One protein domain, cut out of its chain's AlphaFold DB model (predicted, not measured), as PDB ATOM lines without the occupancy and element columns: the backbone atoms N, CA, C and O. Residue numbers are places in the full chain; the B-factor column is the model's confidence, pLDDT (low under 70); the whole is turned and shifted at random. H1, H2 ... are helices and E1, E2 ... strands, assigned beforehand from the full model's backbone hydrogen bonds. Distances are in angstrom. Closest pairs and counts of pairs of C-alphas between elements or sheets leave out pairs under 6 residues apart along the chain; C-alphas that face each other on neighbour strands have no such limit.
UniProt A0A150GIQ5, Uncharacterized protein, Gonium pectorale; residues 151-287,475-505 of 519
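What this domain is: This is residues 151 to 287 and 475 to 505 of the 519 residues of an uncharacterized protein of Gonium pectorale (UniProt A0A150GIQ5). One twisted sheet of six strands makes a wall, and H1, H2 and H3 cover one face of it in a row; no named helix is on the other face. Beyond H3, after a cut in the chain, H4 and H5 form an end piece off the sheet, with H4 touching H3 and H5 farthest out. The printed part has 168 residues, with five named helices and six named strands that follow each other along the chain as E1, E2, H1, E3, E4, H2, E5, H3, E6, H4 and H5; the class is mixed, helices and strands, and the sheet is branched, its neighbour pairs being E1 and E2 antiparallel, E2 and E3 parallel, E3 and E5 parallel, E4 and E5 parallel, and E5 and E6 antiparallel. The whole is compact, with a radius of gyration of the C-alphas of 16.3 A and spans of 49 by 37 by 30 A.

How they stand to each other: Start at E5, residues 237 to 247, which bends by 60 degrees at residue 243. On one side of it look for E3, residues 207 to 212, parallel, with N 212 and O 241 2.7 A apart, and E4, residues 215 to 217, parallel, with N 217 and O 246 2.7 A apart. On the other side is E6, residues 280 to 285, antiparallel, with N 282 and O 242 2.7 A apart. E2, residues 166 to 172, is parallel to E3, with N 211 and O 170 2.7 A apart, and makes a hairpin with E1, residues 157 to 163, where N 161 and O 169 are 2.8 A apart. H1, residues 186 to 203, H2, residues 227 to 236, and H3, residues 253 to 263, are on the same face. E2, H1, E3 and E4, H2, E5 are strand-helix-strand units, two parallel neighbour strands with a helix between, both with right-handed crossovers. H1 touches H2 at a steep tilt of 48 degrees, closest at C-alphas 194 and 229, 5.4 A. H2 touches H3 at a steep tilt of 38 degrees, closest at C-alphas 231 and 262, 4.6 A. H3 runs along E5, at 5 degrees on the local plane, at a height over the sheet of 9.5 A. H4, residues 486 to 495, touches H3, closest at C-alphas 253 and 494, 6.0 A; H4 and H5, residues 497 to 504, meet only through their link. Every O i to N i+4 pair is within hydrogen-bond range in H3, H4 and H5, against 8 of 14 in H1 and 4 of 6 in H2.

Where its parts are: Find C-alpha 157 at (-30.164, -13.298, -41.634), where E1 begins its 19.9 A. H1 is 26.0 A long and E5 23.8 A. H5 ends at C-alpha 504, (-44.061, -34.164, -57.148).

The domain as a whole: The two C-alphas farthest apart, those of Ser 203 and Leu 503, are 51.5 A apart. Residues 288 to 474 are not printed, and C-alphas 287 and 475 are 19.3 A apart across this cut. The links E2 to H1 and H3 to E6 are long. The mean pLDDT of the printed part is 73.2; look for values under 70 at residues 265 to 287 and 496 to 505, among others.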
ATOM      1  N   GLU A 151     -20.319 -15.316 -40.491       83.25
ATOM      2  CA  GLU A 151     -19.679 -16.633 -40.606       83.25
ATOM      3  C   GLU A 151     -20.368 -17.729 -39.765       83.25
ATOM      4  O   GLU A 151     -20.716 -18.778 -40.306       83.25
ATOM      5  N   LEU A 152     -20.700 -17.462 -38.491       82.62
ATOM      6  CA  LEU A 152     -21.405 -18.430 -37.629       82.62
ATOM      7  C   LEU A 152     -22.824 -18.766 -38.093       82.62
ATOM      8  O   LEU A 152     -23.334 -19.838 -37.792       82.62
ATOM      9  N   LEU A 153     -23.484 -17.841 -38.785       81.44
ATOM     10  CA  LEU A 153     -24.825 -18.004 -39.349       81.44
ATOM     11  C   LEU A 153     -24.765 -18.418 -40.829       81.44
ATOM     12  O   LEU A 153     -25.799 -18.697 -41.447       81.44
ATOM     13  N   GLY A 154     -23.562 -18.470 -41.402       82.88
ATOM     14  CA  GLY A 154     -23.314 -18.536 -42.828       82.88
ATOM     15  C   GLY A 154     -24.033 -17.408 -43.558       82.88
ATOM     16  O   GLY A 154     -23.855 -16.220 -43.307       82.88
ATOM     17  N   SER A 155     -24.897 -17.794 -44.486       78.25
ATOM     18  CA  SER A 155     -25.608 -16.852 -45.342       78.25
ATOM     19  C   SER A 155     -26.926 -16.337 -44.727       78.25
ATOM     20  O   SER A 155     -27.577 -15.470 -45.314       78.25
ATOM     21  N   CYS A 156     -27.317 -16.848 -43.554       81.44
ATOM     22  CA  CYS A 156     -28.589 -16.549 -42.901       81.44
ATOM     23  C   CYS A 156     -28.641 -15.120 -42.325       81.44
ATOM     24  O   CYS A 156     -27.644 -14.579 -41.844       81.44
ATOM     25  N   CYS A 157     -29.835 -14.523 -42.357       83.81
ATOM     26  CA  CYS A 157     -30.164 -13.298 -41.634       83.81
ATOM     27  C   CYS A 157     -30.820 -13.662 -40.297       83.81
ATOM     28  O   CYS A 157     -31.728 -14.498 -40.254       83.81
ATOM     29  N   THR A 158     -30.364 -13.037 -39.217       87.31
ATOM     30  CA  THR A 158     -30.900 -13.222 -37.868       87.31
ATOM     31  C   THR A 158     -31.300 -11.883 -37.278       87.31
ATOM     32  O   THR A 158     -30.485 -10.975 -37.181       87.31
ATOM     33  N   GLU A 159     -32.545 -11.773 -36.832       91.12
ATOM     34  CA  GLU A 159     -33.032 -10.627 -36.072       91.12
ATOM     35  C   GLU A 159     -33.148 -11.002 -34.591       91.12
ATOM     36  O   GLU A 159     -33.804 -11.976 -34.224       91.12
ATOM     37  N   LEU A 160     -32.527 -10.208 -33.726       91.44
ATOM     38  CA  LEU A 160     -32.636 -10.294 -32.278       91.44
ATOM     39  C   LEU A 160     -33.477  -9.110 -31.789       91.44
ATOM     40  O   LEU A 160     -33.080  -7.952 -31.920       91.44
ATOM     41  N   THR A 161     -34.637  -9.387 -31.199       92.12
ATOM     42  CA  THR A 161     -35.444  -8.373 -30.513       92.12
ATOM     43  C   THR A 161     -35.034  -8.303 -29.050       92.12
ATOM     44  O   THR A 161     -35.080  -9.300 -28.319       92.12
ATOM     45  N   LEU A 162     -34.697  -7.107 -28.593       91.44
ATOM     46  CA  LEU A 162     -34.206  -6.821 -27.256       91.44
ATOM     47  C   LEU A 162     -35.296  -6.099 -26.446       91.44
ATOM     48  O   LEU A 162     -35.929  -5.160 -26.921       91.44
ATOM     49  N   GLN A 163     -35.528  -6.536 -25.209       89.06
ATOM     50  CA  GLN A 163     -36.396  -5.865 -24.240       89.06
ATOM     51  C   GLN A 163     -35.581  -5.554 -22.990       89.06
ATOM     52  O   GLN A 163     -35.081  -6.469 -22.332       89.06
ATOM     53  N   ALA A 164     -35.442  -4.265 -22.669       85.50
ATOM     54  CA  ALA A 164     -34.610  -3.789 -21.561       85.50
ATOM     55  C   ALA A 164     -33.180  -4.375 -21.611       85.50
ATOM     56  O   ALA A 164     -32.676  -4.909 -20.623       85.50
ATOM     57  N   GLY A 165     -32.565  -4.344 -22.799       83.12
ATOM     58  CA  GLY A 165     -31.218  -4.868 -23.046       83.12
ATOM     59  C   GLY A 165     -31.104  -6.399 -23.075       83.12
ATOM     60  O   GLY A 165     -30.024  -6.907 -23.355       83.12
ATOM     61  N   CYS A 166     -32.181  -7.151 -22.818       84.75
ATOM     62  CA  CYS A 166     -32.190  -8.618 -22.832       84.75
ATOM     63  C   CYS A 166     -32.795  -9.168 -24.126       84.75
ATOM     64  O   CYS A 166     -33.778  -8.626 -24.621       84.75
ATOM     65  N   ILE A 167     -32.275 -10.286 -24.640       88.25
ATOM     66  CA  ILE A 167     -32.843 -10.939 -25.826       88.25
ATOM     67  C   ILE A 167     -34.220 -11.513 -25.466       88.25
ATOM     68  O   ILE A 167     -34.348 -12.415 -24.641       88.25
ATOM     69  N   SER A 168     -35.258 -10.962 -26.084       87.25
ATOM     70  CA  SER A 168     -36.644 -11.410 -25.930       87.25
ATOM     71  C   SER A 168     -37.055 -12.347 -27.056       87.25
ATOM     72  O   SER A 168     -37.707 -13.358 -26.799       87.25
ATOM     73  N   ARG A 169     -36.632 -12.045 -28.286       88.12
ATOM     74  CA  ARG A 169     -36.943 -12.835 -29.470       88.12
ATOM     75  C   ARG A 169     -35.716 -12.999 -30.347       88.12
ATOM     76  O   ARG A 169     -34.930 -12.068 -30.481       88.12
ATOM     77  N   ILE A 170     -35.593 -14.161 -30.965       87.62
ATOM     78  CA  ILE A 170     -34.615 -14.444 -32.016       87.62
ATOM     79  C   ILE A 170     -35.402 -14.923 -33.227       87.62
ATOM     80  O   ILE A 170     -36.291 -15.750 -33.060       87.62
ATOM     81  N   ALA A 171     -35.129 -14.393 -34.412       86.19
ATOM     82  CA  ALA A 171     -35.777 -14.771 -35.658       86.19
ATOM     83  C   ALA A 171     -34.721 -15.072 -36.728       86.19
ATOM     84  O   ALA A 171     -34.051 -14.156 -37.193       86.19
ATOM     85  N   PHE A 172     -34.582 -16.335 -37.130       84.38
ATOM     86  CA  PHE A 172     -33.728 -16.727 -38.264       84.38
ATOM     87  C   PHE A 172     -34.509 -16.746 -39.574       84.38
ATOM     88  O   PHE A 172     -35.714 -17.003 -39.564       84.38
ATOM     89  N   GLY A 173     -33.811 -16.506 -40.687       71.25
ATOM     90  CA  GLY A 173     -34.357 -16.607 -42.045       71.25
ATOM     91  C   GLY A 173     -35.367 -15.515 -42.394       71.25
ATOM     92  O   GLY A 173     -35.972 -15.539 -43.470       71.25
ATOM     93  N   TRP A 174     -35.531 -14.531 -41.508       60.81
ATOM     94  CA  TRP A 174     -36.356 -13.366 -41.759       60.81
ATOM     95  C   TRP A 174     -35.556 -12.380 -42.609       60.81
ATOM     96  O   TRP A 174     -34.657 -11.689 -42.134       60.81
ATOM     97  N   ALA A 175     -35.872 -12.345 -43.899       60.34
ATOM     98  CA  ALA A 175     -35.469 -11.268 -44.782       60.34
ATOM     99  C   ALA A 175     -36.735 -10.689 -45.430       60.34
ATOM    100  O   ALA A 175     -37.560 -11.457 -45.942       60.34
ATOM    101  N   PRO A 176     -36.901  -9.354 -45.460       51.16
ATOM    102  CA  PRO A 176     -38.002  -8.730 -46.193       51.16
ATOM    103  C   PRO A 176     -37.918  -9.034 -47.697       51.16
ATOM    104  O   PRO A 176     -38.932  -9.017 -48.389       51.16
ATOM    105  N   ASN A 177     -36.724  -9.372 -48.198       53.72
ATOM    106  CA  ASN A 177     -36.529  -9.855 -49.554       53.72
ATOM    107  C   ASN A 177     -36.658 -11.396 -49.611       53.72
ATOM    108  O   ASN A 177     -35.786 -12.090 -49.080       53.72
ATOM    109  N   PRO A 178     -37.684 -11.958 -50.283       55.66
ATOM    110  CA  PRO A 178     -37.878 -13.407 -50.388       55.66
ATOM    111  C   PRO A 178     -36.726 -14.126 -51.105       55.66
ATOM    112  O   PRO A 178     -36.509 -15.306 -50.852       55.66
ATOM    113  N   VAL A 179     -35.947 -13.420 -51.935       52.38
ATOM    114  CA  VAL A 179     -34.745 -13.959 -52.602       52.38
ATOM    115  C   VAL A 179     -33.605 -14.198 -51.601       52.38
ATOM    116  O   VAL A 179     -32.756 -15.059 -51.814       52.38
ATOM    117  N   LEU A 180     -33.606 -13.473 -50.478       52.31
ATOM    118  CA  LEU A 180     -32.624 -13.594 -49.399       52.31
ATOM    119  C   LEU A 180     -33.141 -14.409 -48.207       52.31
ATOM    120  O   LEU A 180     -32.473 -14.426 -47.174       52.31
ATOM    121  N   ARG A 181     -34.291 -15.101 -48.326       61.09
ATOM    122  CA  ARG A 181     -34.732 -16.104 -47.339       61.09
ATOM    123  C   ARG A 181     -33.755 -17.273 -47.354       61.09
ATOM    124  O   ARG A 181     -33.953 -18.292 -48.016       61.09
ATOM    125  N   ARG A 182     -32.654 -17.071 -46.652       71.00
ATOM    126  CA  ARG A 182     -31.576 -18.025 -46.484       71.00
ATOM    127  C   ARG A 182     -31.821 -18.745 -45.179       71.00
ATOM    128  O   ARG A 182     -32.092 -18.129 -44.153       71.00
ATOM    129  N   CYS A 183     -31.797 -20.059 -45.266       77.62
ATOM    130  CA  CYS A 183     -31.997 -20.908 -44.120       77.62
ATOM    131  C   CYS A 183     -30.694 -21.029 -43.320       77.62
ATOM    132  O   CYS A 183     -29.605 -20.932 -43.888       77.62
ATOM    133  N   ILE A 184     -30.803 -21.275 -42.019       84.31
ATOM    134  CA  ILE A 184     -29.654 -21.571 -41.160       84.31
ATOM    135  C   ILE A 184     -29.375 -23.073 -41.171       84.31
ATOM    136  O   ILE A 184     -30.300 -23.860 -40.995       84.31
ATOM    137  N   SER A 185     -28.127 -23.499 -41.370       88.00
ATOM    138  CA  SER A 185     -27.792 -24.917 -41.209       88.00
ATOM    139  C   SER A 185     -27.865 -25.317 -39.729       88.00
ATOM    140  O   SER A 185     -27.606 -24.502 -38.843       88.00
ATOM    141  N   VAL A 186     -28.191 -26.576 -39.428       87.19
ATOM    142  CA  VAL A 186     -28.194 -27.083 -38.040       87.19
ATOM    143  C   VAL A 186     -26.824 -26.905 -37.379       87.19
ATOM    144  O   VAL A 186     -26.753 -26.562 -36.200       87.19
ATOM    145  N   HIS A 187     -25.746 -27.070 -38.146       88.12
ATOM    146  CA  HIS A 187     -24.383 -26.819 -37.687       88.12
ATOM    147  C   HIS A 187     -24.186 -25.373 -37.224       88.12
ATOM    148  O   HIS A 187     -23.771 -25.131 -36.092       88.12
ATOM    149  N   ASN A 188     -24.586 -24.410 -38.052       87.94
ATOM    150  CA  ASN A 188     -24.496 -22.986 -37.742       87.94
ATOM    151  C   ASN A 188     -25.388 -22.598 -36.559       87.94
ATOM    152  O   ASN A 188     -24.996 -21.796 -35.713       87.94
ATOM    153  N   LEU A 189     -26.565 -23.218 -36.441       89.25
ATOM    154  CA  LEU A 189     -27.427 -23.048 -35.274       89.25
ATOM    155  C   LEU A 189     -26.747 -23.551 -33.992       89.25
ATOM    156  O   LEU A 189     -26.802 -22.864 -32.973       89.25
ATOM    157  N   ALA A 190     -26.084 -24.712 -34.035       89.44
ATOM    158  CA  ALA A 190     -25.344 -25.256 -32.895       89.44
ATOM    159  C   ALA A 190     -24.164 -24.355 -32.501       89.44
ATOM    160  O   ALA A 190     -23.968 -24.070 -31.318       89.44
ATOM    161  N   LEU A 191     -23.416 -23.848 -33.487       89.56
ATOM    162  CA  LEU A 191     -22.332 -22.894 -33.257       89.56
ATOM    163  C   LEU A 191     -22.848 -21.593 -32.641       89.56
ATOM    164  O   LEU A 191     -22.304 -21.143 -31.634       89.56
ATOM    165  N   PHE A 192     -23.919 -21.017 -33.187       90.31
ATOM    166  CA  PHE A 192     -24.541 -19.810 -32.645       90.31
ATOM    167  C   PHE A 192     -25.068 -20.032 -31.220       90.31
ATOM    168  O   PHE A 192     -24.855 -19.199 -30.340       90.31
ATOM    169  N   ALA A 193     -25.700 -21.177 -30.955       90.19
ATOM    170  CA  ALA A 193     -26.147 -21.545 -29.616       90.19
ATOM    171  C   ALA A 193     -24.979 -21.564 -28.623       90.19
ATOM    172  O   ALA A 193     -25.027 -20.895 -27.590       90.19
ATOM    173  N   ARG A 194     -23.904 -22.275 -28.975       91.69
ATOM    174  CA  ARG A 194     -22.716 -22.444 -28.138       91.69
ATOM    175  C   ARG A 194     -21.958 -21.146 -27.900       91.69
ATOM    176  O   ARG A 194     -21.503 -20.906 -26.788       91.69
ATOM    177  N   GLN A 195     -21.776 -20.351 -28.947       90.81
ATOM    178  CA  GLN A 195     -20.905 -19.179 -28.905       90.81
ATOM    179  C   GLN A 195     -21.640 -17.908 -28.482       90.81
ATOM    180  O   GLN A 195     -21.007 -16.989 -27.977       90.81
ATOM    181  N   VAL A 196     -22.964 -17.845 -28.654       89.62
ATOM    182  CA  VAL A 196     -23.743 -16.626 -28.401       89.62
ATOM    183  C   VAL A 196     -24.799 -16.842 -27.333       89.62
ATOM    184  O   VAL A 196     -24.814 -16.117 -26.345       89.62
ATOM    185  N   LEU A 197     -25.681 -17.828 -27.496       87.81
ATOM    186  CA  LEU A 197     -26.854 -17.950 -26.624       87.81
ATOM    187  C   LEU A 197     -26.511 -18.454 -25.225       87.81
ATOM    188  O   LEU A 197     -26.833 -17.780 -24.246       87.81
ATOM    189  N   LEU A 198     -25.826 -19.592 -25.126       87.94
ATOM    190  CA  LEU A 198     -25.470 -20.198 -23.840       87.94
ATOM    191  C   LEU A 198     -24.540 -19.293 -23.000       87.94
ATOM    192  O   LEU A 198     -24.794 -19.118 -21.807       87.94
ATOM    193  N   PRO A 199     -23.535 -18.597 -23.576       89.06
ATOM    194  CA  PRO A 199     -22.689 -17.665 -22.821       89.06
ATOM    195  C   PRO A 199     -23.401 -16.408 -22.296       89.06
ATOM    196  O   PRO A 199     -22.801 -15.650 -21.520       89.06
ATOM    197  N   LEU A 200     -24.638 -16.141 -22.727       83.06
ATOM    198  CA  LEU A 200     -25.464 -15.032 -22.239       83.06
ATOM    199  C   LEU A 200     -26.401 -15.443 -21.089       83.06
ATOM    200  O   LEU A 200     -26.876 -14.566 -20.362       83.06
ATOM    201  N   GLU A 201     -26.633 -16.741 -20.876       70.12
ATOM    202  CA  GLU A 201     -27.567 -17.263 -19.871       70.12
ATOM    203  C   GLU A 201     -27.229 -16.991 -18.399       70.12
ATOM    204  O   GLU A 201     -28.143 -16.596 -17.672       70.12
ATOM    205  N   PRO A 202     -25.982 -17.143 -17.902       57.59
ATOM    206  CA  PRO A 202     -25.732 -17.141 -16.454       57.59
ATOM    207  C   PRO A 202     -26.000 -15.791 -15.766       57.59
ATOM    208  O   PRO A 202     -25.921 -15.689 -14.545       57.59
ATOM    209  N   SER A 203     -26.337 -14.750 -16.531       54.94
ATOM    210  CA  SER A 203     -26.611 -13.400 -16.033       54.94
ATOM    211  C   SER A 203     -28.018 -12.880 -16.359       54.94
ATOM    212  O   SER A 203     -28.357 -11.769 -15.944       54.94
ATOM    213  N   ARG A 204     -28.850 -13.623 -17.110       62.56
ATOM    214  CA  ARG A 204     -30.080 -13.070 -17.704       62.56
ATOM    215  C   ARG A 204     -31.272 -14.023 -17.682       62.56
ATOM    216  O   ARG A 204     -31.159 -15.231 -17.531       62.56
ATOM    217  N   ARG A 205     -32.461 -13.423 -17.806       74.62
ATOM    218  CA  ARG A 205     -33.740 -14.131 -17.945       74.62
ATOM    219  C   ARG A 205     -33.693 -15.039 -19.186       74.62
ATOM    220  O   ARG A 205     -33.104 -14.620 -20.180       74.62
ATOM    221  N   PRO A 206     -34.358 -16.210 -19.161       79.75
ATOM    222  CA  PRO A 206     -34.448 -17.075 -20.336       79.75
ATOM    223  C   PRO A 206     -35.032 -16.304 -21.523       79.75
ATOM    224  O   PRO A 206     -35.928 -15.466 -21.336       79.75
ATOM    225  N   VAL A 207     -34.548 -16.610 -22.730       81.25
ATOM    226  CA  VAL A 207     -35.051 -16.022 -23.979       81.25
ATOM    227  C   VAL A 207     -36.551 -16.293 -24.052       81.25
ATOM    228  O   VAL A 207     -36.994 -17.427 -23.864       81.25
ATOM    229  N   GLN A 208     -37.373 -15.263 -24.271       83.06
ATOM    230  CA  GLN A 208     -38.825 -15.467 -24.247       83.06
ATOM    231  C   GLN A 208     -39.285 -16.321 -25.431       83.06
ATOM    232  O   GLN A 208     -40.130 -17.192 -25.253       83.06
ATOM    233  N   CYS A 209     -38.727 -16.086 -26.617       83.19
ATOM    234  CA  CYS A 209     -39.141 -16.757 -27.841       83.19
ATOM    235  C   CYS A 209     -37.959 -16.969 -28.801       83.19
ATOM    236  O   CYS A 209     -37.340 -16.011 -29.260       83.19
ATOM    237  N   LEU A 210     -37.661 -18.216 -29.154       84.69
ATOM    238  CA  LEU A 210     -36.760 -18.552 -30.257       84.69
ATOM    239  C   LEU A 210     -37.602 -18.909 -31.480       84.69
ATOM    240  O   LEU A 210     -38.260 -19.938 -31.483       84.69
ATOM    241  N   HIS A 211     -37.596 -18.072 -32.511       83.75
ATOM    242  CA  HIS A 211     -38.286 -18.302 -33.775       83.75
ATOM    243  C   HIS A 211     -37.275 -18.634 -34.874       83.75
ATOM    244  O   HIS A 211     -36.397 -17.850 -35.214       83.75
ATOM    245  N   MET A 212     -37.388 -19.814 -35.458       82.31
ATOM    246  CA  MET A 212     -36.480 -20.309 -36.479       82.31
ATOM    247  C   MET A 212     -37.295 -20.561 -37.738       82.31
ATOM    248  O   MET A 212     -38.049 -21.528 -37.810       82.31
ATOM    249  N   GLU A 213     -37.189 -19.678 -38.728       75.56
ATOM    250  CA  GLU A 213     -37.836 -19.868 -40.025       75.56
ATOM    251  C   GLU A 213     -36.780 -20.363 -41.018       75.56
ATOM    252  O   GLU A 213     -35.857 -19.641 -41.377       75.56
ATOM    253  N   GLY A 214     -36.885 -21.622 -41.441       73.62
ATOM    254  CA  GLY A 214     -35.942 -22.219 -42.383       73.62
ATOM    255  C   GLY A 214     -34.640 -22.652 -41.715       73.62
ATOM    256  O   GLY A 214     -33.621 -21.982 -41.828       73.62
ATOM    257  N   VAL A 215     -34.658 -23.808 -41.063       80.50
ATOM    258  CA  VAL A 215     -33.465 -24.544 -40.638       80.50
ATOM    259  C   VAL A 215     -33.179 -25.619 -41.683       80.50
ATOM    260  O   VAL A 215     -34.096 -26.340 -42.061       80.50
ATOM    261  N   ILE A 216     -31.945 -25.734 -42.169       82.19
ATOM    262  CA  ILE A 216     -31.516 -26.797 -43.084       82.19
ATOM    263  C   ILE A 216     -30.687 -27.834 -42.325       82.19
ATOM    264  O   ILE A 216     -29.704 -27.503 -41.668       82.19
ATOM    265  N   VAL A 217     -31.042 -29.102 -42.488       80.06
ATOM    266  CA  VAL A 217     -30.204 -30.264 -42.188       80.06
ATOM    267  C   VAL A 217     -29.537 -30.690 -43.492       80.06
ATOM    268  O   VAL A 217     -30.240 -31.028 -44.442       80.06
ATOM    269  N   GLU A 218     -28.212 -30.640 -43.567       80.81
ATOM    270  CA  GLU A 218     -27.446 -31.121 -44.729       80.81
ATOM    271  C   GLU A 218     -26.835 -32.498 -44.420       80.81
ATOM    272  O   GLU A 218     -26.734 -32.882 -43.258       80.81
ATOM    273  N   GLY A 219     -26.488 -33.284 -45.443       61.78
ATOM    274  CA  GLY A 219     -25.928 -34.632 -45.265       61.78
ATOM    275  C   GLY A 219     -24.702 -34.651 -44.341       61.78
ATOM    276  O   GLY A 219     -23.848 -33.776 -44.440       61.78
ATOM    277  N   ASP A 220     -24.652 -35.638 -43.441       65.94
ATOM    278  CA  ASP A 220     -23.674 -35.776 -42.343       65.94
ATOM    279  C   ASP A 220     -23.642 -34.595 -41.345       65.94
ATOM    280  O   ASP A 220     -22.730 -34.484 -40.535       65.94
ATOM    281  N   ALA A 221     -24.652 -33.709 -41.333       64.00
ATOM    282  CA  ALA A 221     -24.660 -32.537 -40.446       64.00
ATOM    283  C   ALA A 221     -24.693 -32.873 -38.947       64.00
ATOM    284  O   ALA A 221     -24.447 -31.982 -38.137       64.00
ATOM    285  N   LEU A 222     -25.011 -34.114 -38.556       65.88
ATOM    286  CA  LEU A 222     -24.862 -34.556 -37.165       65.88
ATOM    287  C   LEU A 222     -23.428 -35.007 -36.839       65.88
ATOM    288  O   LEU A 222     -23.028 -34.943 -35.673       65.88
ATOM    289  N   GLY A 223     -22.639 -35.412 -37.839       67.94
ATOM    290  CA  GLY A 223     -21.224 -35.736 -37.699       67.94
ATOM    291  C   GLY A 223     -20.416 -34.492 -37.328       67.94
ATOM    292  O   GLY A 223     -20.229 -33.586 -38.132       67.94
ATOM    293  N   GLY A 224     -19.953 -34.410 -36.078       72.75
ATOM    294  CA  GLY A 224     -19.203 -33.250 -35.570       72.75
ATOM    295  C   GLY A 224     -20.069 -32.091 -35.062       72.75
ATOM    296  O   GLY A 224     -19.544 -31.033 -34.711       72.75
ATOM    297  N   LEU A 225     -21.387 -32.279 -34.986       79.44
ATOM    298  CA  LEU A 225     -22.291 -31.321 -34.370       79.44
ATOM    299  C   LEU A 225     -22.099 -31.289 -32.851       79.44
ATOM    300  O   LEU A 225     -22.008 -32.330 -32.198       79.44
ATOM    301  N   ASP A 226     -22.135 -30.096 -32.261       80.50
ATOM    302  CA  ASP A 226     -22.236 -29.955 -30.809       80.50
ATOM    303  C   ASP A 226     -23.677 -30.239 -30.351       80.50
ATOM    304  O   ASP A 226     -24.494 -29.346 -30.113       80.50
ATOM    305  N   VAL A 227     -23.997 -31.533 -30.271       84.19
ATOM    306  CA  VAL A 227     -25.274 -32.079 -29.781       84.19
ATOM    307  C   VAL A 227     -25.611 -31.509 -28.397       84.19
ATOM    308  O   VAL A 227     -26.774 -31.228 -28.109       84.19
ATOM    309  N   GLY A 228     -24.595 -31.286 -27.556       85.31
ATOM    310  CA  GLY A 228     -24.759 -30.733 -26.215       85.31
ATOM    311  C   GLY A 228     -25.297 -29.305 -26.229       85.31
ATOM    312  O   GLY A 228     -26.182 -28.986 -25.434       85.31
ATOM    313  N   ALA A 229     -24.813 -28.462 -27.145       86.56
ATOM    314  CA  ALA A 229     -25.294 -27.090 -27.287       86.56
ATOM    315  C   ALA A 229     -26.748 -27.030 -27.786       86.56
ATOM    316  O   ALA A 229     -27.560 -26.283 -27.237       86.56
ATOM    317  N   LEU A 230     -27.109 -27.847 -28.782       87.44
ATOM    318  CA  LEU A 230     -28.486 -27.890 -29.288       87.44
ATOM    319  C   LEU A 230     -29.474 -28.449 -28.265       87.44
ATOM    320  O   LEU A 230     -30.573 -27.915 -28.143       87.44
ATOM    321  N   ALA A 231     -29.090 -29.483 -27.513       87.12
ATOM    322  CA  ALA A 231     -29.941 -30.070 -26.481       87.12
ATOM    323  C   ALA A 231     -30.226 -29.105 -25.314       87.12
ATOM    324  O   ALA A 231     -31.223 -29.269 -24.611       87.12
ATOM    325  N   GLN A 232     -29.379 -28.090 -25.107       89.00
ATOM    326  CA  GLN A 232     -29.583 -27.061 -24.084       89.00
ATOM    327  C   GLN A 232     -30.533 -25.941 -24.536       89.00
ATOM    328  O   GLN A 232     -31.222 -25.365 -23.694       89.00
ATOM    329  N   LEU A 233     -30.659 -25.682 -25.847       86.94
ATOM    330  CA  LEU A 233     -31.487 -24.590 -26.385       86.94
ATOM    331  C   LEU A 233     -32.940 -24.568 -25.873       86.94
ATOM    332  O   LEU A 233     -33.424 -23.479 -25.544       86.94
ATOM    333  N   PRO A 234     -33.670 -25.701 -25.778       86.06
ATOM    334  CA  PRO A 234     -35.028 -25.686 -25.233       86.06
ATOM    335  C   PRO A 234     -35.080 -25.302 -23.754       86.06
ATOM    336  O   PRO A 234     -36.065 -24.719 -23.308       86.06
ATOM    337  N   GLY A 235     -34.025 -25.604 -22.989       83.25
ATOM    338  CA  GLY A 235     -33.897 -25.192 -21.591       83.25
ATOM    339  C   GLY A 235     -33.754 -23.676 -21.444       83.25
ATOM    340  O   GLY A 235     -34.343 -23.095 -20.523       83.25
ATOM    341  N   SER A 236     -33.054 -23.061 -22.400       85.06
ATOM    342  CA  SER A 236     -32.729 -21.632 -22.474       85.06
ATOM    343  C   SER A 236     -33.868 -20.725 -22.928       85.06
ATOM    344  O   SER A 236     -33.829 -19.505 -22.737       85.06
ATOM    345  N   CYS A 237     -34.901 -21.314 -23.532       84.44
ATOM    346  CA  CYS A 237     -36.022 -20.593 -24.118       84.44
ATOM    347  C   CYS A 237     -37.325 -20.876 -23.354       84.44
ATOM    348  O   CYS A 237     -37.576 -21.986 -22.886       84.44
ATOM    349  N   ARG A 238     -38.204 -19.874 -23.236       84.00
ATOM    350  CA  ARG A 238     -39.575 -20.090 -22.739       84.00
ATOM    351  C   ARG A 238     -40.479 -20.684 -23.809       84.00
ATOM    352  O   ARG A 238     -41.325 -21.518 -23.501       84.00
ATOM    353  N   GLU A 239     -40.314 -20.233 -25.042       82.44
ATOM    354  CA  GLU A 239     -41.030 -20.741 -26.202       82.44
ATOM    355  C   GLU A 239     -40.042 -20.910 -27.352       82.44
ATOM    356  O   GLU A 239     -39.166 -20.065 -27.555       82.44
ATOM    357  N   MET A 240     -40.179 -22.002 -28.097       82.94
ATOM    358  CA  MET A 240     -39.411 -22.232 -29.308       82.94
ATOM    359  C   MET A 240     -40.371 -22.573 -30.452       82.94
ATOM    360  O   MET A 240     -41.340 -23.317 -30.323       82.94
ATOM    361  N   TRP A 241     -40.115 -21.942 -31.584       79.12
ATOM    362  CA  TRP A 241     -40.864 -22.070 -32.814       79.12
ATOM    363  C   TRP A 241     -39.866 -22.399 -33.901       79.12
ATOM    364  O   TRP A 241     -38.929 -21.644 -34.140       79.12
ATOM    365  N   LEU A 242     -40.078 -23.507 -34.579       78.00
ATOM    366  CA  LEU A 242     -39.308 -23.916 -35.735       78.00
ATOM    367  C   LEU A 242     -40.300 -24.032 -36.893       78.00
ATOM    368  O   LEU A 242     -41.041 -24.994 -36.996       78.00
ATOM    369  N   GLY A 243     -40.385 -23.003 -37.729       70.19
ATOM    370  CA  GLY A 243     -41.397 -22.921 -38.781       70.19
ATOM    371  C   GLY A 243     -41.131 -23.859 -39.955       70.19
ATOM    372  O   GLY A 243     -42.057 -24.438 -40.500       70.19
ATOM    373  N   LEU A 244     -39.874 -24.014 -40.362       72.56
ATOM    374  CA  LEU A 244     -39.525 -24.787 -41.550       72.56
ATOM    375  C   LEU A 244     -38.227 -25.548 -41.300       72.56
ATOM    376  O   LEU A 244     -37.178 -24.915 -41.263       72.56
ATOM    377  N   LEU A 245     -38.276 -26.875 -41.168       75.69
ATOM    378  CA  LEU A 245     -37.088 -27.735 -41.259       75.69
ATOM    379  C   LEU A 245     -36.970 -28.311 -42.669       75.69
ATOM    380  O   LEU A 245     -37.810 -29.112 -43.081       75.69
ATOM    381  N   ARG A 246     -35.914 -27.920 -43.374       74.19
ATOM    382  CA  ARG A 246     -35.487 -28.464 -44.659       74.19
ATOM    383  C   ARG A 246     -34.455 -29.549 -44.434       74.19
ATOM    384  O   ARG A 246     -33.465 -29.320 -43.761       74.19
ATOM    385  N   VAL A 247     -34.668 -30.715 -45.020       73.44
ATOM    386  CA  VAL A 247     -33.694 -31.806 -45.019       73.44
ATOM    387  C   VAL A 247     -33.165 -31.931 -46.440       73.44
ATOM    388  O   VAL A 247     -33.934 -32.248 -47.346       73.44
ATOM    389  N   ASN A 248     -31.885 -31.623 -46.630       72.31
ATOM    390  CA  ASN A 248     -31.189 -31.668 -47.908       72.31
ATOM    391  C   ASN A 248     -30.248 -32.884 -47.937       72.31
ATOM    392  O   ASN A 248     -29.393 -33.040 -47.068       72.31
ATOM    393  N   GLY A 249     -30.357 -33.709 -48.980       72.25
ATOM    394  CA  GLY A 249     -29.492 -34.876 -49.187       72.25
ATOM    395  C   GLY A 249     -30.002 -36.166 -48.535       72.25
ATOM    396  O   GLY A 249     -31.168 -36.274 -48.158       72.25
ATOM    397  N   CYS A 250     -29.127 -37.170 -48.445       68.06
ATOM    398  CA  CYS A 250     -29.426 -38.495 -47.889       68.06
ATOM    399  C   CYS A 250     -29.269 -38.518 -46.357       68.06
ATOM    400  O   CYS A 250     -28.484 -39.303 -45.832       68.06
ATOM    401  N   VAL A 251     -29.972 -37.631 -45.651       71.38
ATOM    402  CA  VAL A 251     -29.999 -37.621 -44.178       71.38
ATOM    403  C   VAL A 251     -30.818 -38.816 -43.696       71.38
ATOM    404  O   VAL A 251     -31.918 -39.057 -44.202       71.38
ATOM    405  N   GLN A 252     -30.288 -39.576 -42.738       73.94
ATOM    406  CA  GLN A 252     -30.990 -40.758 -42.245       73.94
ATOM    407  C   GLN A 252     -32.207 -40.351 -41.399       73.94
ATOM    408  O   GLN A 252     -32.144 -39.374 -40.646       73.94
ATOM    409  N   PRO A 253     -33.319 -41.104 -41.451       69.62
ATOM    410  CA  PRO A 253     -34.512 -40.786 -40.675       69.62
ATOM    411  C   PRO A 253     -34.265 -40.618 -39.169       69.62
ATOM    412  O   PRO A 253     -34.830 -39.732 -38.522       69.62
ATOM    413  N   ASP A 254     -33.382 -41.453 -38.621       75.56
ATOM    414  CA  ASP A 254     -33.023 -41.437 -37.205       75.56
ATOM    415  C   ASP A 254     -32.250 -40.161 -36.807       75.56
ATOM    416  O   ASP A 254     -32.381 -39.697 -35.674       75.56
ATOM    417  N   GLU A 255     -31.528 -39.526 -37.736       79.44
ATOM    418  CA  GLU A 255     -30.819 -38.257 -37.509       79.44
ATOM    419  C   GLU A 255     -31.806 -37.088 -37.392       79.44
ATOM    420  O   GLU A 255     -31.723 -36.267 -36.474       79.44
ATOM    421  N   VAL A 256     -32.811 -37.048 -38.271       77.94
ATOM    422  CA  VAL A 256     -33.900 -36.061 -38.193       77.94
ATOM    423  C   VAL A 256     -34.689 -36.244 -36.893       77.94
ATOM    424  O   VAL A 256     -34.992 -35.269 -36.204       77.94
ATOM    425  N   LEU A 257     -34.971 -37.495 -36.513       75.56
ATOM    426  CA  LEU A 257     -35.593 -37.841 -35.233       75.56
ATOM    427  C   LEU A 257     -34.773 -37.350 -34.040       75.56
ATOM    428  O   LEU A 257     -35.329 -36.768 -33.107       75.56
ATOM    429  N   GLN A 258     -33.464 -37.592 -34.052       82.31
ATOM    430  CA  GLN A 258     -32.566 -37.153 -32.993       82.31
ATOM    431  C   GLN A 258     -32.565 -35.627 -32.878       82.31
ATOM    432  O   GLN A 258     -32.701 -35.104 -31.773       82.31
ATOM    433  N   LEU A 259     -32.500 -34.913 -34.004       82.81
ATOM    434  CA  LEU A 259     -32.581 -33.455 -34.032       82.81
ATOM    435  C   LEU A 259     -33.897 -32.934 -33.454       82.81
ATOM    436  O   LEU A 259     -33.884 -32.052 -32.599       82.81
ATOM    437  N   LEU A 260     -35.032 -33.494 -33.873       81.31
ATOM    438  CA  LEU A 260     -36.336 -33.096 -33.342       81.31
ATOM    439  C   LEU A 260     -36.450 -33.394 -31.845       81.31
ATOM    440  O   LEU A 260     -36.992 -32.585 -31.103       81.31
ATOM    441  N   ARG A 261     -35.888 -34.507 -31.359       81.38
ATOM    442  CA  ARG A 261     -35.833 -34.782 -29.913       81.38
ATOM    443  C   ARG A 261     -34.993 -33.750 -29.162       81.38
ATOM    444  O   ARG A 261     -35.395 -33.348 -28.076       81.38
ATOM    445  N   MET A 262     -33.873 -33.304 -29.737       83.25
ATOM    446  CA  MET A 262     -33.025 -32.264 -29.139       83.25
ATOM    447  C   MET A 262     -33.702 -30.893 -29.106       83.25
ATOM    448  O   MET A 262     -33.563 -30.183 -28.119       83.25
ATOM    449  N   LEU A 263     -34.433 -30.522 -30.160       80.31
ATOM    450  CA  LEU A 263     -35.134 -29.233 -30.251       80.31
ATOM    451  C   LEU A 263     -36.503 -29.235 -29.539       80.31
ATOM    452  O   LEU A 263     -37.092 -28.176 -29.314       80.31
ATOM    453  N   GLY A 264     -36.991 -30.416 -29.157       74.00
ATOM    454  CA  GLY A 264     -38.275 -30.642 -28.503       74.00
ATOM    455  C   GLY A 264     -39.343 -31.203 -29.447       74.00
ATOM    456  O   GLY A 264     -39.331 -30.988 -30.658       74.00
ATOM    457  N   THR A 265     -40.304 -31.935 -28.878       66.69
ATOM    458  CA  THR A 265     -41.359 -32.605 -29.647       66.69
ATOM    459  C   THR A 265     -42.285 -31.592 -30.341       66.69
ATOM    460  O   THR A 265     -42.858 -30.744 -29.655       66.69
ATOM    461  N   PRO A 266     -42.479 -31.675 -31.671       66.44
ATOM    462  CA  PRO A 266     -43.398 -30.791 -32.382       66.44
ATOM    463  C   PRO A 266     -44.858 -30.981 -31.968       66.44
ATOM    464  O   PRO A 266     -45.345 -32.108 -31.949       66.44
ATOM    465  N   GLU A 267     -45.591 -29.883 -31.754       63.22
ATOM    466  CA  GLU A 267     -47.061 -29.921 -31.651       63.22
ATOM    467  C   GLU A 267     -47.742 -30.237 -32.996       63.22
ATOM    468  O   GLU A 267     -48.845 -30.773 -33.014       63.22
ATOM    469  N   LYS A 268     -47.121 -29.876 -34.126       58.72
ATOM    470  CA  LYS A 268     -47.652 -30.091 -35.482       58.72
ATOM    471  C   LYS A 268     -46.536 -30.528 -36.423       58.72
ATOM    472  O   LYS A 268     -45.367 -30.261 -36.158       58.72
ATOM    473  N   LEU A 269     -46.900 -31.201 -37.510       56.59
ATOM    474  CA  LEU A 269     -45.970 -31.610 -38.553       56.59
ATOM    475  C   LEU A 269     -46.671 -31.500 -39.906       56.59
ATOM    476  O   LEU A 269     -47.399 -32.396 -40.314       56.59
ATOM    477  N   ALA A 270     -46.414 -30.413 -40.626       51.69
ATOM    478  CA  ALA A 270     -46.707 -30.378 -42.054       51.69
ATOM    479  C   ALA A 270     -45.504 -30.939 -42.821       51.69
ATOM    480  O   ALA A 270     -44.363 -30.665 -42.455       51.69
ATOM    481  N   LEU A 271     -45.754 -31.722 -43.869       50.53
ATOM    482  CA  LEU A 271     -44.719 -32.295 -44.723       50.53
ATOM    483  C   LEU A 271     -44.851 -31.752 -46.138       50.53
ATOM    484  O   LEU A 271     -45.274 -32.458 -47.047       50.53
ATOM    485  N   VAL A 272     -44.419 -30.510 -46.344       49.72
ATOM    486  CA  VAL A 272     -44.363 -29.983 -47.710       49.72
ATOM    487  C   VAL A 272     -43.133 -30.570 -48.387       49.72
ATOM    488  O   VAL A 272     -42.013 -30.098 -48.181       49.72
ATOM    489  N   SER A 273     -43.359 -31.630 -49.160       42.94
ATOM    490  CA  SER A 273     -42.420 -32.081 -50.180       42.94
ATOM    491  C   SER A 273     -42.409 -31.012 -51.289       42.94
ATOM    492  O   SER A 273     -43.452 -30.448 -51.641       42.94
ATOM    493  N   GLY A 274     -41.210 -30.668 -51.744       48.28
ATOM    494  CA  GLY A 274     -40.888 -30.012 -53.015       48.28
ATOM    495  C   GLY A 274     -39.621 -30.680 -53.557       48.28
ATOM    496  O   GLY A 274     -39.149 -31.613 -52.910       48.28
ATOM    497  N   ASP A 275     -39.053 -30.234 -54.686       42.06
ATOM    498  CA  ASP A 275     -37.849 -30.809 -55.326       42.06
ATOM    499  C   ASP A 275     -36.702 -31.103 -54.321       42.06
ATOM    500  O   ASP A 275     -35.777 -30.312 -54.156       42.06
ATOM    501  N   TYR A 276     -36.754 -32.269 -53.660       39.94
ATOM    502  CA  TYR A 276     -35.850 -32.756 -52.608       39.94
ATOM    503  C   TYR A 276     -35.880 -32.042 -51.244       39.94
ATOM    504  O   TYR A 276     -34.889 -32.109 -50.521       39.94
ATOM    505  N   GLN A 277     -36.978 -31.386 -50.853       45.22
ATOM    506  CA  GLN A 277     -37.012 -30.583 -49.618       45.22
ATOM    507  C   GLN A 277     -38.187 -30.920 -48.700       45.22
ATOM    508  O   GLN A 277     -39.295 -31.161 -49.166       45.22
ATOM    509  N   TRP A 278     -37.922 -30.898 -47.391       45.53
ATOM    510  CA  TRP A 278     -38.917 -31.019 -46.319       45.53
ATOM    511  C   TRP A 278     -39.278 -29.648 -45.757       45.53
ATOM    512  O   TRP A 278     -38.507 -28.696 -45.883       45.53
ATOM    513  N   SER A 279     -40.445 -29.557 -45.122       45.28
ATOM    514  CA  SER A 279     -40.905 -28.326 -44.489       45.28
ATOM    515  C   SER A 279     -41.645 -28.581 -43.181       45.28
ATOM    516  O   SER A 279     -42.866 -28.503 -43.148       45.28
ATOM    517  N   VAL A 280     -40.922 -28.883 -42.105       50.03
ATOM    518  CA  VAL A 280     -41.524 -29.220 -40.798       50.03
ATOM    519  C   VAL A 280     -41.862 -27.955 -40.000       50.03
ATOM    520  O   VAL A 280     -40.962 -27.166 -39.711       50.03
ATOM    521  N   TRP A 281     -43.134 -27.804 -39.611       45.16
ATOM    522  CA  TRP A 281     -43.633 -26.727 -38.740       45.16
ATOM    523  C   TRP A 281     -43.781 -27.199 -37.300       45.16
ATOM    524  O   TRP A 281     -44.821 -27.708 -36.899       45.16
ATOM    525  N   VAL A 282     -42.755 -26.978 -36.503       53.50
ATOM    526  CA  VAL A 282     -42.669 -27.337 -35.095       53.50
ATOM    527  C   VAL A 282     -43.015 -26.132 -34.230       53.50
ATOM    528  O   VAL A 282     -42.340 -25.104 -34.241       53.50
ATOM    529  N   LYS A 283     -44.038 -26.279 -33.393       53.25
ATOM    530  CA  LYS A 283     -44.185 -25.448 -32.201       53.25
ATOM    531  C   LYS A 283     -43.786 -26.287 -30.997       53.25
ATOM    532  O   LYS A 283     -44.382 -27.338 -30.785       53.25
ATOM    533  N   THR A 284     -42.794 -25.837 -30.237       52.06
ATOM    534  CA  THR A 284     -42.389 -26.454 -28.974       52.06
ATOM    535  C   THR A 284     -42.732 -25.502 -27.838       52.06
ATOM    536  O   THR A 284     -42.089 -24.475 -27.604       52.06
ATOM    537  N   ARG A 285     -43.792 -25.833 -27.097       51.66
ATOM    538  CA  ARG A 285     -43.990 -25.247 -25.772       51.66
ATOM    539  C   ARG A 285     -43.061 -25.947 -24.800       51.66
ATOM    540  O   ARG A 285     -42.937 -27.169 -24.837       51.66
ATOM    541  N   ARG A 286     -42.437 -25.170 -23.911       49.19
ATOM    542  CA  ARG A 286     -41.725 -25.724 -22.762       49.19
ATOM    543  C   ARG A 286     -42.652 -26.739 -22.101       49.19
ATOM    544  O   ARG A 286     -43.779 -26.380 -21.743       49.19
ATOM    545  N   ALA A 287     -42.187 -27.979 -21.946       41.84
ATOM    546  CA  ALA A 287     -42.778 -28.862 -20.959       41.84
ATOM    547  C   ALA A 287     -42.803 -28.044 -19.666       41.84
ATOM    548  O   ALA A 287     -41.759 -27.551 -19.229       41.84
ATOM    549  N   TRP A 475     -49.074 -38.438 -38.184       73.75
ATOM    550  CA  TRP A 475     -48.374 -37.731 -37.116       73.75
ATOM    551  C   TRP A 475     -49.197 -37.653 -35.829       73.75
ATOM    552  O   TRP A 475     -48.667 -37.910 -34.749       73.75
ATOM    553  N   ASP A 476     -50.495 -37.393 -35.943       71.31
ATOM    554  CA  ASP A 476     -51.421 -37.296 -34.814       71.31
ATOM    555  C   ASP A 476     -51.698 -38.664 -34.159       71.31
ATOM    556  O   ASP A 476     -52.231 -38.723 -33.052       71.31
ATOM    557  N   GLY A 477     -51.243 -39.769 -34.767       73.38
ATOM    558  CA  GLY A 477     -51.463 -41.119 -34.245       73.38
ATOM    559  C   GLY A 477     -52.892 -41.596 -34.465       73.38
ATOM    560  O   GLY A 477     -53.423 -42.358 -33.658       73.38
ATOM    561  N   GLU A 478     -53.536 -41.127 -35.531       67.56
ATOM    562  CA  GLU A 478     -54.902 -41.500 -35.862       67.56
ATOM    563  C   GLU A 478     -54.947 -42.712 -36.816       67.56
ATOM    564  O   GLU A 478     -54.000 -43.040 -37.546       67.56
ATOM    565  N   GLY A 479     -56.078 -43.425 -36.795       72.06
ATOM    566  CA  GLY A 479     -56.355 -44.577 -37.660       72.06
ATOM    567  C   GLY A 479     -55.329 -45.706 -37.543       72.06
ATOM    568  O   GLY A 479     -55.180 -46.289 -36.478       72.06
ATOM    569  N   PHE A 480     -54.655 -46.060 -38.642       57.81
ATOM    570  CA  PHE A 480     -53.700 -47.183 -38.663       57.81
ATOM    571  C   PHE A 480     -52.415 -46.908 -37.874       57.81
ATOM    572  O   PHE A 480     -51.725 -47.847 -37.489       57.81
ATOM    573  N   SER A 481     -52.120 -45.630 -37.626       70.62
ATOM    574  CA  SER A 481     -51.013 -45.208 -36.770       70.62
ATOM    575  C   SER A 481     -51.405 -45.127 -35.289       70.62
ATOM    576  O   SER A 481     -50.586 -44.766 -34.443       70.62
ATOM    577  N   ALA A 482     -52.652 -45.476 -34.948       71.12
ATOM    578  CA  ALA A 482     -53.094 -45.550 -33.565       71.12
ATOM    579  C   ALA A 482     -52.292 -46.615 -32.810       71.12
ATOM    580  O   ALA A 482     -52.213 -47.772 -33.215       71.12
ATOM    581  N   GLY A 483     -51.682 -46.202 -31.700       75.06
ATOM    582  CA  GLY A 483     -50.783 -47.044 -30.910       75.06
ATOM    583  C   GLY A 483     -49.320 -46.992 -31.351       75.06
ATOM    584  O   GLY A 483     -48.470 -47.504 -30.628       75.06
ATOM    585  N   TRP A 484     -48.997 -46.331 -32.468       83.81
ATOM    586  CA  TRP A 484     -47.609 -46.112 -32.861       83.81
ATOM    587  C   TRP A 484     -46.953 -45.056 -31.969       83.81
ATOM    588  O   TRP A 484     -47.481 -43.965 -31.700       83.81
ATOM    589  N   SER A 485     -45.731 -45.351 -31.550       81.69
ATOM    590  CA  SER A 485     -44.833 -44.373 -30.957       81.69
ATOM    591  C   SER A 485     -44.572 -43.217 -31.932       81.69
ATOM    592  O   SER A 485     -44.740 -43.328 -33.150       81.69
ATOM    593  N   LEU A 486     -44.140 -42.074 -31.398       73.06
ATOM    594  CA  LEU A 486     -43.705 -40.936 -32.217       73.06
ATOM    595  C   LEU A 486     -42.620 -41.346 -33.229       73.06
ATOM    596  O   LEU A 486     -42.598 -40.879 -34.364       73.06
ATOM    597  N   THR A 487     -41.730 -42.244 -32.804       75.06
ATOM    598  CA  THR A 487     -40.628 -42.773 -33.610       75.06
ATOM    599  C   THR A 487     -41.141 -43.565 -34.808       75.06
ATOM    600  O   THR A 487     -40.684 -43.332 -35.920       75.06
ATOM    601  N   GLU A 488     -42.098 -44.469 -34.594       79.38
ATOM    602  CA  GLU A 488     -42.691 -45.288 -35.661       79.38
ATOM    603  C   GLU A 488     -43.444 -44.426 -36.675       79.38
ATOM    604  O   GLU A 488     -43.255 -44.590 -37.878       79.38
ATOM    605  N   ARG A 489     -44.216 -43.441 -36.196       78.69
ATOM    606  CA  ARG A 489     -44.912 -42.475 -37.059       78.69
ATOM    607  C   ARG A 489     -43.951 -41.697 -37.945       78.69
ATOM    608  O   ARG A 489     -44.150 -41.631 -39.156       78.69
ATOM    609  N   LEU A 490     -42.896 -41.124 -37.363       70.56
ATOM    610  CA  LEU A 490     -41.950 -40.331 -38.141       70.56
ATOM    611  C   LEU A 490     -41.128 -41.193 -39.101       70.56
ATOM    612  O   LEU A 490     -40.915 -40.788 -40.240       70.56
ATOM    613  N   ARG A 491     -40.700 -42.384 -38.661       77.81
ATOM    614  CA  ARG A 491     -39.986 -43.341 -39.511       77.81
ATOM    615  C   ARG A 491     -40.815 -43.702 -40.735       77.81
ATOM    616  O   ARG A 491     -40.308 -43.582 -41.841       77.81
ATOM    617  N   TRP A 492     -42.088 -44.046 -40.545       80.62
ATOM    618  CA  TRP A 492     -42.986 -44.342 -41.656       80.62
ATOM    619  C   TRP A 492     -43.084 -43.159 -42.628       80.62
ATOM    620  O   TRP A 492     -42.927 -43.338 -43.834       80.62
ATOM    621  N   LEU A 493     -43.269 -41.934 -42.118       72.12
ATOM    622  CA  LEU A 493     -43.338 -40.723 -42.949       72.12
ATOM    623  C   LEU A 493     -42.052 -40.490 -43.758       72.12
ATOM    624  O   LEU A 493     -42.120 -40.095 -44.922       72.12
ATOM    625  N   LEU A 494     -40.892 -40.762 -43.158       67.81
ATOM    626  CA  LEU A 494     -39.580 -40.667 -43.801       67.81
ATOM    627  C   LEU A 494     -39.365 -41.773 -44.844       67.81
ATOM    628  O   LEU A 494     -38.864 -41.494 -45.929       67.81
ATOM    629  N   GLU A 495     -39.820 -42.997 -44.586       70.06
ATOM    630  CA  GLU A 495     -39.770 -44.104 -45.551       70.06
ATOM    631  C   GLU A 495     -40.643 -43.853 -46.787       70.06
ATOM    632  O   GLU A 495     -40.272 -44.252 -47.892       70.06
ATOM    633  N   GLN A 496     -41.771 -43.151 -46.641       69.62
ATOM    634  CA  GLN A 496     -42.618 -42.797 -47.785       69.62
ATOM    635  C   GLN A 496     -42.013 -41.685 -48.667       69.62
ATOM    636  O   GLN A 496     -42.457 -41.488 -49.800       69.62
ATOM    637  N   GLN A 497     -40.977 -40.976 -48.205       61.88
ATOM    638  CA  GLN A 497     -40.378 -39.824 -48.891       61.88
ATOM    639  C   GLN A 497     -40.019 -40.053 -50.363       61.88
ATOM    640  O   GLN A 497     -40.340 -39.183 -51.178       61.88
ATOM    641  N   PRO A 498     -39.358 -41.158 -50.764       60.75
ATOM    642  CA  PRO A 498     -38.991 -41.349 -52.162       60.75
ATOM    643  C   PRO A 498     -40.231 -41.424 -53.056       60.75
ATOM    644  O   PRO A 498     -40.231 -40.852 -54.145       60.75
ATOM    645  N   ALA A 499     -41.303 -42.057 -52.567       57.22
ATOM    646  CA  ALA A 499     -42.582 -42.133 -53.264       57.22
ATOM    647  C   ALA A 499     -43.261 -40.756 -53.345       57.22
ATOM    648  O   ALA A 499     -43.736 -40.373 -54.414       57.22
ATOM    649  N   LEU A 500     -43.236 -39.969 -52.262       56.06
ATOM    650  CA  LEU A 500     -43.779 -38.604 -52.242       56.06
ATOM    651  C   LEU A 500     -43.046 -37.674 -53.218       56.06
ATOM    652  O   LEU A 500     -43.678 -37.002 -54.030       56.06
ATOM    653  N   ASN A 501     -41.714 -37.701 -53.198       56.31
ATOM    654  CA  ASN A 501     -40.877 -36.894 -54.085       56.31
ATOM    655  C   ASN A 501     -41.028 -37.310 -55.555       56.31
ATOM    656  O   ASN A 501     -41.024 -36.455 -56.440       56.31
ATOM    657  N   ALA A 502     -41.176 -38.611 -55.837       57.47
ATOM    658  CA  ALA A 502     -41.407 -39.103 -57.195       57.47
ATOM    659  C   ALA A 502     -42.720 -38.571 -57.791       57.47
ATOM    660  O   ALA A 502     -42.779 -38.309 -58.990       57.47
ATOM    661  N   LEU A 503     -43.745 -38.366 -56.959       51.56
ATOM    662  CA  LEU A 503     -45.056 -37.863 -57.381       51.56
ATOM    663  C   LEU A 503     -45.084 -36.347 -57.608       51.56
ATOM    664  O   LEU A 503     -45.988 -35.846 -58.276       51.56
ATOM    665  N   GLN A 504     -44.113 -35.619 -57.060       49.53
ATOM    666  CA  GLN A 504     -44.061 -34.164 -57.148       49.53
ATOM    667  C   GLN A 504     -43.116 -33.611 -58.203       49.53
ATOM    668  O   GLN A 504     -43.305 -32.465 -58.615       49.53
ATOM    669  N   ARG A 505     -42.122 -34.390 -58.653       50.72
ATOM    670  CA  ARG A 505     -41.282 -33.949 -59.767       50.72
ATOM    671  C   ARG A 505     -42.200 -33.634 -60.947       50.72
ATOM    672  O   ARG A 505     -42.956 -34.524 -61.352       50.72
TER     673      ARG A 505